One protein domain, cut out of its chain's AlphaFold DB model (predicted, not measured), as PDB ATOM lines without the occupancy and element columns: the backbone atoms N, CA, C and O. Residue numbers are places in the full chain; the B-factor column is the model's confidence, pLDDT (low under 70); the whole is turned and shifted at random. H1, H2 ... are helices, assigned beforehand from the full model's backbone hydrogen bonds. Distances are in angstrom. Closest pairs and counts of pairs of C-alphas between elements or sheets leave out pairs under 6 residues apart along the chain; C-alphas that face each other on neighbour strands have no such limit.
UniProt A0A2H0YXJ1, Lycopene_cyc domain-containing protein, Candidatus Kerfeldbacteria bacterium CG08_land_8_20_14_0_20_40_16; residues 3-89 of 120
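What this domain is: This is residues 3 to 89 of the 120 residues of the protein "Lycopene_cyc domain-containing protein" of Candidatus Kerfeldbacteria bacterium CG08_land_8_20_14_0_20_40_16 (UniProt A0A2H0YXJ1). You are looking at a long helical hairpin: helices H1 and H2 run opposite ways at a slant, and the loops of residues 34 to 60 make a head at one end. The far part of H2 runs on past the contact with H1. The printed part has 87 residues with two named helices, H1 then H2, and no named strand; it is all helix, loose, with a radius of gyration of the C-alphas of 17.0 A, a rod spanning 57 by 24 by 22 A.

How they stand to each other: Look first at H1, residues 11 to 33, then at H2, residues 61 to 88; they touch, H2 with residues 64 to 76 alone. Their closest C-alphas are those of Cys 21 and Leu 68, 5.4 A apart. This helical hairpin has a steep tilt of 42 degrees, opposite ways. Every O i to N i+4 pair is within hydrogen-bond range in H1, and 21 of 24 in H2.

Where its parts are: Find C-alpha 11 at (-35.928, -108.629, 114.253); from there H1 runs 31.3 A to C-alpha 33. H2 runs 39.5 A to C-alpha 88 at (-29.244, -88.099, 120.378).

The domain as a whole: The C-alphas of Arg 37 and Thr 89, the two farthest apart, are 57.1 A apart. The link from H1 to H2 is long, 27 residues. The printed part has no cut; pLDDT is under 70 at residues 3 to 5 and 36 to 42.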
ATOM      1  N   TYR A   3     -38.230-101.072 125.104       62.78
ATOM      2  CA  TYR A   3     -39.257-100.113 124.681       62.78
ATOM      3  C   TYR A   3     -38.693 -98.903 123.911       62.78
ATOM      4  O   TYR A   3     -39.319 -98.451 122.965       62.78
ATOM      5  N   PHE A   4     -37.492 -98.427 124.261       63.84
ATOM      6  CA  PHE A   4     -36.874 -97.237 123.654       63.84
ATOM      7  C   PHE A   4     -36.291 -97.481 122.258       63.84
ATOM      8  O   PHE A   4     -36.005 -96.530 121.530       63.84
ATOM      9  N   VAL A   5     -36.102 -98.752 121.902       69.88
ATOM     10  CA  VAL A   5     -35.338 -99.178 120.721       69.88
ATOM     11  C   VAL A   5     -36.156-100.096 119.817       69.88
ATOM     12  O   VAL A   5     -35.680-100.572 118.797       69.88
ATOM     13  N   LYS A   6     -37.419-100.344 120.182       72.38
ATOM     14  CA  LYS A   6     -38.324-101.254 119.475       72.38
ATOM     15  C   LYS A   6     -38.471-100.897 117.990       72.38
ATOM     16  O   LYS A   6     -38.624-101.795 117.172       72.38
ATOM     17  N   GLU A   7     -38.434 -99.608 117.666       74.81
ATOM     18  CA  GLU A   7     -38.627 -99.094 116.304       74.81
ATOM     19  C   GLU A   7     -37.391 -99.288 115.415       74.81
ATOM     20  O   GLU A   7     -37.532 -99.552 114.224       74.81
ATOM     21  N   ASP A   8     -36.196 -99.269 116.007       71.81
ATOM     22  CA  ASP A   8     -34.915 -99.432 115.306       71.81
ATOM     23  C   ASP A   8     -34.468-100.905 115.237       71.81
ATOM     24  O   ASP A   8     -33.462-101.259 114.616       71.81
ATOM     25  N   PHE A   9     -35.219-101.796 115.887       80.81
ATOM     26  CA  PHE A   9     -34.813-103.171 116.104       80.81
ATOM     27  C   PHE A   9     -35.068-104.055 114.875       80.81
ATOM     28  O   PHE A   9     -36.201-104.419 114.551       80.81
ATOM     29  N   ASN A  10     -33.998-104.495 114.207       86.56
ATOM     30  CA  ASN A  10     -34.114-105.442 113.100       86.56
ATOM     31  C   ASN A  10     -34.303-106.883 113.610       86.56
ATOM     32  O   ASN A  10     -33.346-107.642 113.789       86.56
ATOM     33  N   TYR A  11     -35.562-107.287 113.783       86.94
ATOM     34  CA  TYR A  11     -35.928-108.629 114.253       86.94
ATOM     35  C   TYR A  11     -35.402-109.769 113.371       86.94
ATOM     36  O   TYR A  11     -35.103-110.845 113.886       86.94
ATOM     37  N   LYS A  12     -35.258-109.550 112.055       89.94
ATOM     38  CA  LYS A  12     -34.704-110.566 111.145       89.94
ATOM     39  C   LYS A  12     -33.222-110.793 111.428       89.94
ATOM     40  O   LYS A  12     -32.796-111.940 111.524       89.94
ATOM     41  N   ALA A  13     -32.459-109.715 111.597       87.94
ATOM     42  CA  ALA A  13     -31.045-109.801 111.943       87.94
ATOM     43  C   ALA A  13     -30.849-110.456 113.318       87.94
ATOM     44  O   ALA A  13     -30.035-111.367 113.434       87.94
ATOM     45  N   LEU A  14     -31.648-110.077 114.326       89.81
ATOM     46  CA  LEU A  14     -31.603-110.726 115.640       89.81
ATOM     47  C   LEU A  14     -31.870-112.232 115.531       89.81
ATOM     48  O   LEU A  14     -31.132-113.020 116.114       89.81
ATOM     49  N   LEU A  15     -32.910-112.634 114.796       92.00
ATOM     50  CA  LEU A  15     -33.237-114.047 114.629       92.00
ATOM     51  C   LEU A  15     -32.071-114.813 113.994       92.00
ATOM     52  O   LEU A  15     -31.724-115.890 114.466       92.00
ATOM     53  N   ILE A  16     -31.436-114.246 112.964       92.81
ATOM     54  CA  ILE A  16     -30.255-114.842 112.323       92.81
ATOM     55  C   ILE A  16     -29.108-114.985 113.329       92.81
ATOM     56  O   ILE A  16     -28.500-116.049 113.399       92.81
ATOM     57  N   VAL A  17     -28.838-113.958 114.140       91.62
ATOM     58  CA  VAL A  17     -27.792-114.012 115.173       91.62
ATOM     59  C   VAL A  17     -28.100-115.092 116.208       91.62
ATOM     60  O   VAL A  17     -27.226-115.900 116.499       91.62
ATOM     61  N   ILE A  18     -29.336-115.167 116.710       93.88
ATOM     62  CA  ILE A  18     -29.759-116.214 117.653       93.88
ATOM     63  C   ILE A  18     -29.567-117.604 117.035       93.88
ATOM     64  O   ILE A  18     -29.033-118.494 117.690       93.88
ATOM     65  N   LEU A  19     -29.952-117.800 115.771       94.12
ATOM     66  CA  LEU A  19     -29.766-119.081 115.085       94.12
ATOM     67  C   LEU A  19     -28.284-119.442 114.933       94.12
ATOM     68  O   LEU A  19     -27.910-120.589 115.172       94.12
ATOM     69  N   ILE A  20     -27.428-118.477 114.586       93.69
ATOM     70  CA  ILE A  20     -25.978-118.690 114.512       93.69
ATOM     71  C   ILE A  20     -25.419-119.040 115.894       93.69
ATOM     72  O   ILE A  20     -24.658-120.000 116.002       93.69
ATOM     73  N   CYS A  21     -25.810-118.321 116.949       93.12
ATOM     74  CA  CYS A  21     -25.401-118.613 118.323       93.12
ATOM     75  C   CYS A  21     -25.847-120.012 118.760       93.12
ATOM     76  O   CYS A  21     -25.039-120.758 119.300       93.12
ATOM     77  N   LEU A  22     -27.090-120.403 118.472       92.94
ATOM     78  CA  LEU A  22     -27.605-121.736 118.791       92.94
ATOM     79  C   LEU A  22     -26.844-122.844 118.060       92.94
ATOM     80  O   LEU A  22     -26.529-123.864 118.666       92.94
ATOM     81  N   ILE A  23     -26.541-122.657 116.775       93.31
ATOM     82  CA  ILE A  23     -25.840-123.672 115.981       93.31
ATOM     83  C   ILE A  23     -24.366-123.721 116.376       93.31
ATOM     84  O   ILE A  23     -23.874-124.758 116.808       93.31
ATOM     85  N   VAL A  24     -23.650-122.608 116.230       94.31
ATOM     86  CA  VAL A  24     -22.200-122.560 116.438       94.31
ATOM     87  C   VAL A  24     -21.879-122.690 117.922       94.31
ATOM     88  O   VAL A  24     -21.136-123.591 118.300       94.31
ATOM     89  N   GLY A  25     -22.479-121.845 118.763       90.25
ATOM     90  CA  GLY A  25     -22.296-121.890 120.216       90.25
ATOM     91  C   GLY A  25     -22.745-123.223 120.800       90.25
ATOM     92  O   GLY A  25     -21.995-123.833 121.550       90.25
ATOM     93  N   GLY A  26     -23.882-123.759 120.346       90.88
ATOM     94  CA  GLY A  26     -24.357-125.063 120.803       90.88
ATOM     95  C   GLY A  26     -23.411-126.207 120.436       90.88
ATOM     96  O   GLY A  26     -23.182-127.094 121.255       90.88
ATOM     97  N   ILE A  27     -22.804-126.190 119.242       91.38
ATOM     98  CA  ILE A  27     -21.767-127.166 118.867       91.38
ATOM     99  C   ILE A  27     -20.557-127.057 119.803       91.38
ATOM    100  O   ILE A  27     -20.043-128.090 120.237       91.38
ATOM    101  N   PHE A  28     -20.111-125.839 120.121       90.06
ATOM    102  CA  PHE A  28     -18.987-125.619 121.032       90.06
ATOM    103  C   PHE A  28     -19.301-126.059 122.461       90.06
ATOM    104  O   PHE A  28     -18.487-126.770 123.046       90.06
ATOM    105  N   ASP A  29     -20.478-125.728 122.990       89.12
ATOM    106  CA  ASP A  29     -20.895-126.130 124.337       89.12
ATOM    107  C   ASP A  29     -20.998-127.651 124.441       89.12
ATOM    108  O   ASP A  29     -20.457-128.258 125.367       89.12
ATOM    109  N   ILE A  30     -21.613-128.297 123.444       89.62
ATOM    110  CA  ILE A  30     -21.697-129.760 123.377       89.62
ATOM    111  C   ILE A  30     -20.300-130.371 123.302       89.62
ATOM    112  O   ILE A  30     -20.026-131.355 123.986       89.62
ATOM    113  N   TRP A  31     -19.410-129.823 122.477       87.25
ATOM    114  CA  TRP A  31     -18.034-130.303 122.380       87.25
ATOM    115  C   TRP A  31     -17.281-130.145 123.707       87.25
ATOM    116  O   TRP A  31     -16.595-131.082 124.115       87.25
ATOM    117  N   ALA A  32     -17.470-129.028 124.412       86.31
ATOM    118  CA  ALA A  32     -16.810-128.731 125.680       86.31
ATOM    119  C   ALA A  32     -17.213-129.683 126.818       86.31
ATOM    120  O   ALA A  32     -16.371-130.034 127.648       86.31
ATOM    121  N   VAL A  33     -18.472-130.139 126.843       85.62
ATOM    122  CA  VAL A  33     -18.971-131.084 127.863       85.62
ATOM    123  C   VAL A  33     -18.840-132.551 127.487       85.62
ATOM    124  O   VAL A  33     -19.103-133.429 128.316       85.62
ATOM    125  N   LYS A  34     -18.517-132.858 126.230       80.31
ATOM    126  CA  LYS A  34     -18.535-134.232 125.734       80.31
ATOM    127  C   LYS A  34     -17.404-135.036 126.364       80.31
ATOM    128  O   LYS A  34     -16.287-135.078 125.870       80.31
ATOM    129  N   GLN A  35     -17.733-135.763 127.421       70.19
ATOM    130  CA  GLN A  35     -16.848-136.740 128.040       70.19
ATOM    131  C   GLN A  35     -16.974-138.090 127.317       70.19
ATOM    132  O   GLN A  35     -17.876-138.882 127.606       70.19
ATOM    133  N   ARG A  36     -16.076-138.417 126.378       66.12
ATOM    134  CA  ARG A  36     -15.849-139.833 126.020       66.12
ATOM    135  C   ARG A  36     -14.722-140.405 126.870       66.12
ATOM    136  O   ARG A  36     -13.766-139.716 127.195       66.12
ATOM    137  N   ARG A  37     -14.776-141.720 127.137       57.50
ATOM    138  CA  ARG A  37     -13.780-142.495 127.917       57.50
ATOM    139  C   ARG A  37     -12.306-142.354 127.466       57.50
ATOM    140  O   ARG A  37     -11.436-142.920 128.115       57.50
ATOM    141  N   ARG A  38     -12.013-141.673 126.350       61.22
ATOM    142  CA  ARG A  38     -10.657-141.430 125.825       61.22
ATOM    143  C   ARG A  38     -10.368-139.958 125.500       61.22
ATOM    144  O   ARG A  38      -9.302-139.681 124.954       61.22
ATOM    145  N   ASP A  39     -11.279-139.032 125.797       63.12
ATOM    146  CA  ASP A  39     -11.034-137.613 125.538       63.12
ATOM    147  C   ASP A  39     -10.068-137.052 126.588       63.12
ATOM    148  O   ASP A  39     -10.327-137.095 127.787       63.12
ATOM    149  N   LYS A  40      -8.918-136.551 126.122       59.97
ATOM    150  CA  LYS A  40      -7.906-135.885 126.961       59.97
ATOM    151  C   LYS A  40      -8.276-134.439 127.301       59.97
ATOM    152  O   LYS A  40      -7.690-133.865 128.212       59.97
ATOM    153  N   PHE A  41      -9.207-133.853 126.552       59.62
ATOM    154  CA  PHE A  41      -9.609-132.456 126.665       59.62
ATOM    155  C   PHE A  41     -10.984-132.384 127.317       59.62
ATOM    156  O   PHE A  41     -12.009-132.343 126.648       59.62
ATOM    157  N   PHE A  42     -10.981-132.428 128.644       64.19
ATOM    158  CA  PHE A  42     -12.158-132.169 129.453       64.19
ATOM    159  C   PHE A  42     -12.139-130.692 129.865       64.19
ATOM    160  O   PHE A  42     -11.258-130.294 130.627       64.19
ATOM    161  N   ILE A  43     -13.049-129.881 129.311       78.50
ATOM    162  CA  ILE A  43     -13.079-128.433 129.575       78.50
ATOM    163  C   ILE A  43     -13.862-128.143 130.858       78.50
ATOM    164  O   ILE A  43     -13.329-127.497 131.757       78.50
ATOM    165  N   TRP A  44     -15.097-128.647 130.976       81.62
ATOM    166  CA  TRP A  44     -15.871-128.577 132.220       81.62
ATOM    167  C   TRP A  44     -16.953-129.658 132.307       81.62
ATOM    168  O   TRP A  44     -17.289-130.306 131.314       81.62
ATOM    169  N   GLU A  45     -17.589-129.781 133.478       81.31
ATOM    170  CA  GLU A  45     -18.812-130.565 133.683       81.31
ATOM    171  C   GLU A  45     -19.833-129.800 134.525       81.31
ATOM    172  O   GLU A  45     -19.498-129.140 135.508       81.31
ATOM    173  N   TYR A  46     -21.104-129.951 134.158       80.94
ATOM    174  CA  TYR A  46     -22.229-129.415 134.912       80.94
ATOM    175  C   TYR A  46     -22.614-130.317 136.079       80.94
ATOM    176  O   TYR A  46     -23.012-131.473 135.871       80.94
ATOM    177  N   ASN A  47     -22.618-129.746 137.284       83.50
ATOM    178  CA  ASN A  47     -23.136-130.395 138.484       83.50
ATOM    179  C   ASN A  47     -24.625-130.733 138.311       83.50
ATOM    180  O   ASN A  47     -25.477-129.855 138.211       83.50
ATOM    181  N   SER A  48     -24.959-132.023 138.313       80.88
ATOM    182  CA  SER A  48     -26.328-132.498 138.093       80.88
ATOM    183  C   SER A  48     -27.327-132.083 139.175       80.88
ATOM    184  O   SER A  48     -28.527-132.179 138.945       80.88
ATOM    185  N   LYS A  49     -26.866-131.631 140.347       85.50
ATOM    186  CA  LYS A  49     -27.741-131.142 141.425       85.50
ATOM    187  C   LYS A  49     -28.157-129.682 141.252       85.50
ATOM    188  O   LYS A  49     -29.065-129.244 141.949       85.50
ATOM    189  N   SER A  50     -27.478-128.937 140.383       85.38
ATOM    190  CA  SER A  50     -27.714-127.505 140.178       85.38
ATOM    191  C   SER A  50     -28.352-127.181 138.831       85.38
ATOM    192  O   SER A  50     -28.495-126.005 138.529       85.38
ATOM    193  N   ILE A  51     -28.701-128.190 138.027       86.62
ATOM    194  CA  ILE A  51     -29.358-127.981 136.734       86.62
ATOM    195  C   ILE A  51     -30.874-127.934 136.899       86.62
ATOM    196  O   ILE A  51     -31.458-128.760 137.611       86.62
ATOM    197  N   ILE A  52     -31.525-127.014 136.194       78.25
ATOM    198  CA  ILE A  52     -32.985-126.960 136.132       78.25
ATOM    199  C   ILE A  52     -33.446-127.839 134.964       78.25
ATOM    200  O   ILE A  52     -33.497-127.429 133.805       78.25
ATOM    201  N   GLY A  53     -33.786-129.092 135.271       75.88
ATOM    202  CA  GLY A  53     -34.401-130.017 134.318       75.88
ATOM    203  C   GLY A  53     -33.419-130.983 133.655       75.88
ATOM    204  O   GLY A  53     -32.679-131.693 134.335       75.88
ATOM    205  N   PHE A  54     -33.478-131.091 132.324       85.31
ATOM    206  CA  PHE A  54     -32.772-132.125 131.560       85.31
ATOM    207  C   PHE A  54     -31.610-131.569 130.728       85.31
ATOM    208  O   PHE A  54     -31.561-130.388 130.381       85.31
ATOM    209  N   LYS A  55     -30.660-132.454 130.400       87.69
ATOM    210  CA  LYS A  55     -29.502-132.155 129.550       87.69
ATOM    211  C   LYS A  55     -29.767-132.602 128.112       87.69
ATOM    212  O   LYS A  55     -30.272-133.702 127.890       87.69
ATOM    213  N   ILE A  56     -29.346-131.800 127.143       86.56
ATOM    214  CA  ILE A  56     -29.295-132.143 125.721       86.56
ATOM    215  C   ILE A  56     -27.818-132.297 125.348       86.56
ATOM    216  O   ILE A  56     -27.032-131.371 125.511       86.56
ATOM    217  N   TYR A  57     -27.416-133.495 124.913       86.81
ATOM    218  CA  TYR A  57     -26.017-133.820 124.583       86.81
ATOM    219  C   TYR A  57     -24.983-133.453 125.675       86.81
ATOM    220  O   TYR A  57     -23.820-133.209 125.375       86.81
ATOM    221  N   GLY A  58     -25.395-133.459 126.949       84.62
ATOM    222  CA  GLY A  58     -24.539-133.143 128.101       84.62
ATOM    223  C   GLY A  58     -24.621-131.692 128.591       84.62
ATOM    224  O   GLY A  58     -24.164-131.420 129.701       84.62
ATOM    225  N   VAL A  59     -25.256-130.798 127.828       88.62
ATOM    226  CA  VAL A  59     -25.451-129.382 128.175       88.62
ATOM    227  C   VAL A  59     -26.866-129.173 128.741       88.62
ATOM    228  O   VAL A  59     -27.824-129.703 128.171       88.62
ATOM    229  N   PRO A  60     -27.046-128.457 129.863       90.94
ATOM    230  CA  PRO A  60     -28.360-128.108 130.404       90.94
ATOM    231  C   PRO A  60     -29.189-127.274 129.423       90.94
ATOM    232  O   PRO A  60     -28.661-126.402 128.738       90.94
ATOM    233  N   ILE A  61     -30.505-127.501 129.376       90.25
ATOM    234  CA  ILE A  61     -31.391-126.715 128.501       90.25
ATOM    235  C   ILE A  61     -31.410-125.221 128.853       90.25
ATOM    236  O   ILE A  61     -31.517-124.374 127.968       90.25
ATOM    237  N   GLU A  62     -31.285-124.899 130.140       88.81
ATOM    238  CA  GLU A  62     -31.256-123.518 130.620       88.81
ATOM    239  C   GLU A  62     -30.083-122.729 130.032       88.81
ATOM    240  O   GLU A  62     -30.269-121.574 129.667       88.81
ATOM    241  N   ASP A  63     -28.931-123.363 129.815       87.69
ATOM    242  CA  ASP A  63     -27.762-122.705 129.237       87.69
ATOM    243  C   ASP A  63     -27.971-122.359 127.762       87.69
ATOM    244  O   ASP A  63     -27.645-121.251 127.338       87.69
ATOM    245  N   PHE A  64     -28.624-123.232 126.987       88.88
ATOM    246  CA  PHE A  64     -29.008-122.896 125.611       88.88
ATOM    247  C   PHE A  64     -29.916-121.656 125.569       88.88
ATOM    248  O   PHE A  64     -29.772-120.807 124.692       88.88
ATOM    249  N   ILE A  65     -30.842-121.522 126.519       90.12
ATOM    250  CA  ILE A  65     -31.787-120.400 126.554       90.12
ATOM    251  C   ILE A  65     -31.098-119.128 127.063       90.12
ATOM    252  O   ILE A  65     -31.153-118.083 126.413       90.12
ATOM    253  N   LEU A  66     -30.432-119.197 128.212       88.25
ATOM    254  CA  LEU A  66     -29.814-118.041 128.857       88.25
ATOM    255  C   LEU A  66     -28.620-117.526 128.044       88.25
ATOM    256  O   LEU A  66     -28.536-116.332 127.734       88.25
ATOM    257  N   PHE A  67     -27.720-118.418 127.633       86.19
ATOM    258  CA  PHE A  67     -26.501-118.021 126.938       86.19
ATOM    259  C   PHE A  67     -26.704-117.876 125.435       86.19
ATOM    260  O   PHE A  67     -26.296-116.866 124.873       86.19
ATOM    261  N   LEU A  68     -27.374-118.808 124.758       89.00
ATOM    262  CA  LEU A  68     -27.422-118.765 123.288       89.00
ATOM    263  C   LEU A  68     -28.631-118.016 122.716       89.00
ATOM    264  O   LEU A  68     -28.601-117.644 121.543       89.00
ATOM    265  N   VAL A  69     -29.664-117.738 123.522       91.06
ATOM    266  CA  VAL A  69     -30.839-116.953 123.093       91.06
ATOM    267  C   VAL A  69     -30.889-115.587 123.775       91.06
ATOM    268  O   VAL A  69     -30.961-114.559 123.096       91.06
ATOM    269  N   PHE A  70     -30.835-115.529 125.106       92.38
ATOM    270  CA  PHE A  70     -30.986-114.256 125.818       92.38
ATOM    271  C   PHE A  70     -29.748-113.371 125.766       92.38
ATOM    272  O   PHE A  70     -29.898-112.155 125.678       92.38
ATOM    273  N   THR A  71     -28.540-113.930 125.750       90.69
ATOM    274  CA  THR A  71     -27.321-113.114 125.621       90.69
ATOM    275  C   THR A  71     -27.272-112.330 124.305       90.69
ATOM    276  O   THR A  71     -27.104-111.112 124.375       90.69
ATOM    277  N   PRO A  72     -27.482-112.922 123.110       90.19
ATOM    278  CA  PRO A  72     -27.521-112.132 121.878       90.19
ATOM    279  C   PRO A  72     -28.672-111.119 121.866       90.19
ATOM    280  O   PRO A  72     -28.476-109.987 121.427       90.19
ATOM    281  N   PHE A  73     -29.842-111.463 122.415       90.00
ATOM    282  CA  PHE A  73     -30.937-110.501 122.590       90.00
ATOM    283  C   PHE A  73     -30.522-109.298 123.447       90.00
ATOM    284  O   PHE A  73     -30.763-108.147 123.071       90.00
ATOM    285  N   PHE A  74     -29.873-109.557 124.581       90.00
ATOM    286  CA  PHE A  74     -29.386-108.529 125.489       90.00
ATOM    287  C   PHE A  74     -28.317-107.659 124.825       90.00
ATOM    288  O   PHE A  74     -28.449-106.438 124.832       90.00
ATOM    289  N   ILE A  75     -27.315-108.268 124.184       88.94
ATOM    290  CA  ILE A  75     -26.225-107.557 123.504       88.94
ATOM    291  C   ILE A  75     -26.772-106.629 122.422       88.94
ATOM    292  O   ILE A  75     -26.422-105.452 122.408       88.94
ATOM    293  N   VAL A  76     -27.655-107.122 121.548       88.19
ATOM    294  CA  VAL A  76     -28.235-106.295 120.478       88.19
ATOM    295  C   VAL A  76     -29.082-105.169 121.071       88.19
ATOM    296  O   VAL A  76     -28.973-104.025 120.639       88.19
ATOM    297  N   THR A  77     -29.880-105.451 122.104       87.62
ATOM    298  CA  THR A  77     -30.691-104.422 122.775       87.62
ATOM    299  C   THR A  77     -29.821-103.326 123.388       87.62
ATOM    300  O   THR A  77     -30.130-102.142 123.242       87.62
ATOM    301  N   VAL A  78     -28.738-103.700 124.072       87.38
ATOM    302  CA  VAL A  78     -27.789-102.749 124.660       87.38
ATOM    303  C   VAL A  78     -27.088-101.956 123.564       87.38
ATOM    304  O   VAL A  78     -27.028-100.735 123.663       87.38
ATOM    305  N   TRP A  79     -26.620-102.619 122.507       86.56
ATOM    306  CA  TRP A  79     -25.944-101.975 121.383       86.56
ATOM    307  C   TRP A  79     -26.812-100.903 120.729       86.56
ATOM    308  O   TRP A  79     -26.395 -99.751 120.624       86.56
ATOM    309  N   GLU A  80     -28.039-101.251 120.346       85.50
ATOM    310  CA  GLU A  80     -28.937-100.301 119.691       85.50
ATOM    311  C   GLU A  80     -29.360 -99.173 120.656       85.50
ATOM    312  O   GLU A  80     -29.476 -98.018 120.249       85.50
ATOM    313  N   SER A  81     -29.482 -99.457 121.962       83.50
ATOM    314  CA  SER A  81     -29.710 -98.414 122.979       83.50
ATOM    315  C   SER A  81     -28.542 -97.430 123.068       83.50
ATOM    316  O   SER A  81     -28.751 -96.219 123.118       83.50
ATOM    317  N   VAL A  82     -27.308 -97.940 123.097       82.69
ATOM    318  CA  VAL A  82     -26.086 -97.128 123.172       82.69
ATOM    319  C   VAL A  82     -25.923 -96.290 121.912       82.69
ATOM    320  O   VAL A  82     -25.647 -95.098 122.002       82.69
ATOM    321  N   LYS A  83     -26.149 -96.889 120.742       83.94
ATOM    322  CA  LYS A  83     -26.106 -96.191 119.458       83.94
ATOM    323  C   LYS A  83     -27.084 -95.016 119.424       83.94
ATOM    324  O   LYS A  83     -26.704 -93.932 118.995       83.94
ATOM    325  N   LYS A  84     -28.310 -95.204 119.920       81.19
ATOM    326  CA  LYS A  84     -29.306 -94.130 120.012       81.19
ATOM    327  C   LYS A  84     -28.875 -93.019 120.972       81.19
ATOM    328  O   LYS A  84     -28.909 -91.853 120.596       81.19
ATOM    329  N   LEU A  85     -28.382 -93.376 122.161       79.69
ATOM    330  CA  LEU A  85     -27.866 -92.406 123.137       79.69
ATOM    331  C   LEU A  85     -26.684 -91.589 122.603       79.69
ATOM    332  O   LEU A  85     -26.613 -90.394 122.871       79.69
ATOM    333  N   LEU A  86     -25.784 -92.225 121.850       80.94
ATOM    334  CA  LEU A  86     -24.650 -91.569 121.199       80.94
ATOM    335  C   LEU A  86     -25.094 -90.543 120.153       80.94
ATOM    336  O   LEU A  86     -24.502 -89.474 120.072       80.94
ATOM    337  N   ILE A  87     -26.121 -90.866 119.362       78.81
ATOM    338  CA  ILE A  87     -26.617 -89.989 118.291       78.81
ATOM    339  C   ILE A  87     -27.451 -88.833 118.858       78.81
ATOM    340  O   ILE A  87     -27.328 -87.706 118.388       78.81
ATOM    341  N   GLU A  88     -28.307 -89.099 119.847       77.94
ATOM    342  CA  GLU A  88     -29.244 -88.099 120.378       77.94
ATOM    343  C   GLU A  88     -28.630 -87.233 121.490       77.94
ATOM    344  O   GLU A  88     -29.016 -86.075 121.645       77.94
ATOM    345  N   THR A  89     -27.687 -87.769 122.274       80.94
ATOM    346  CA  THR A  89     -27.187 -87.131 123.506       80.94
ATOM    347  C   THR A  89     -25.732 -87.514 123.833       80.94
ATOM    348  O   THR A  89     -25.451 -88.142 124.858       80.94
TER     349      THR A  89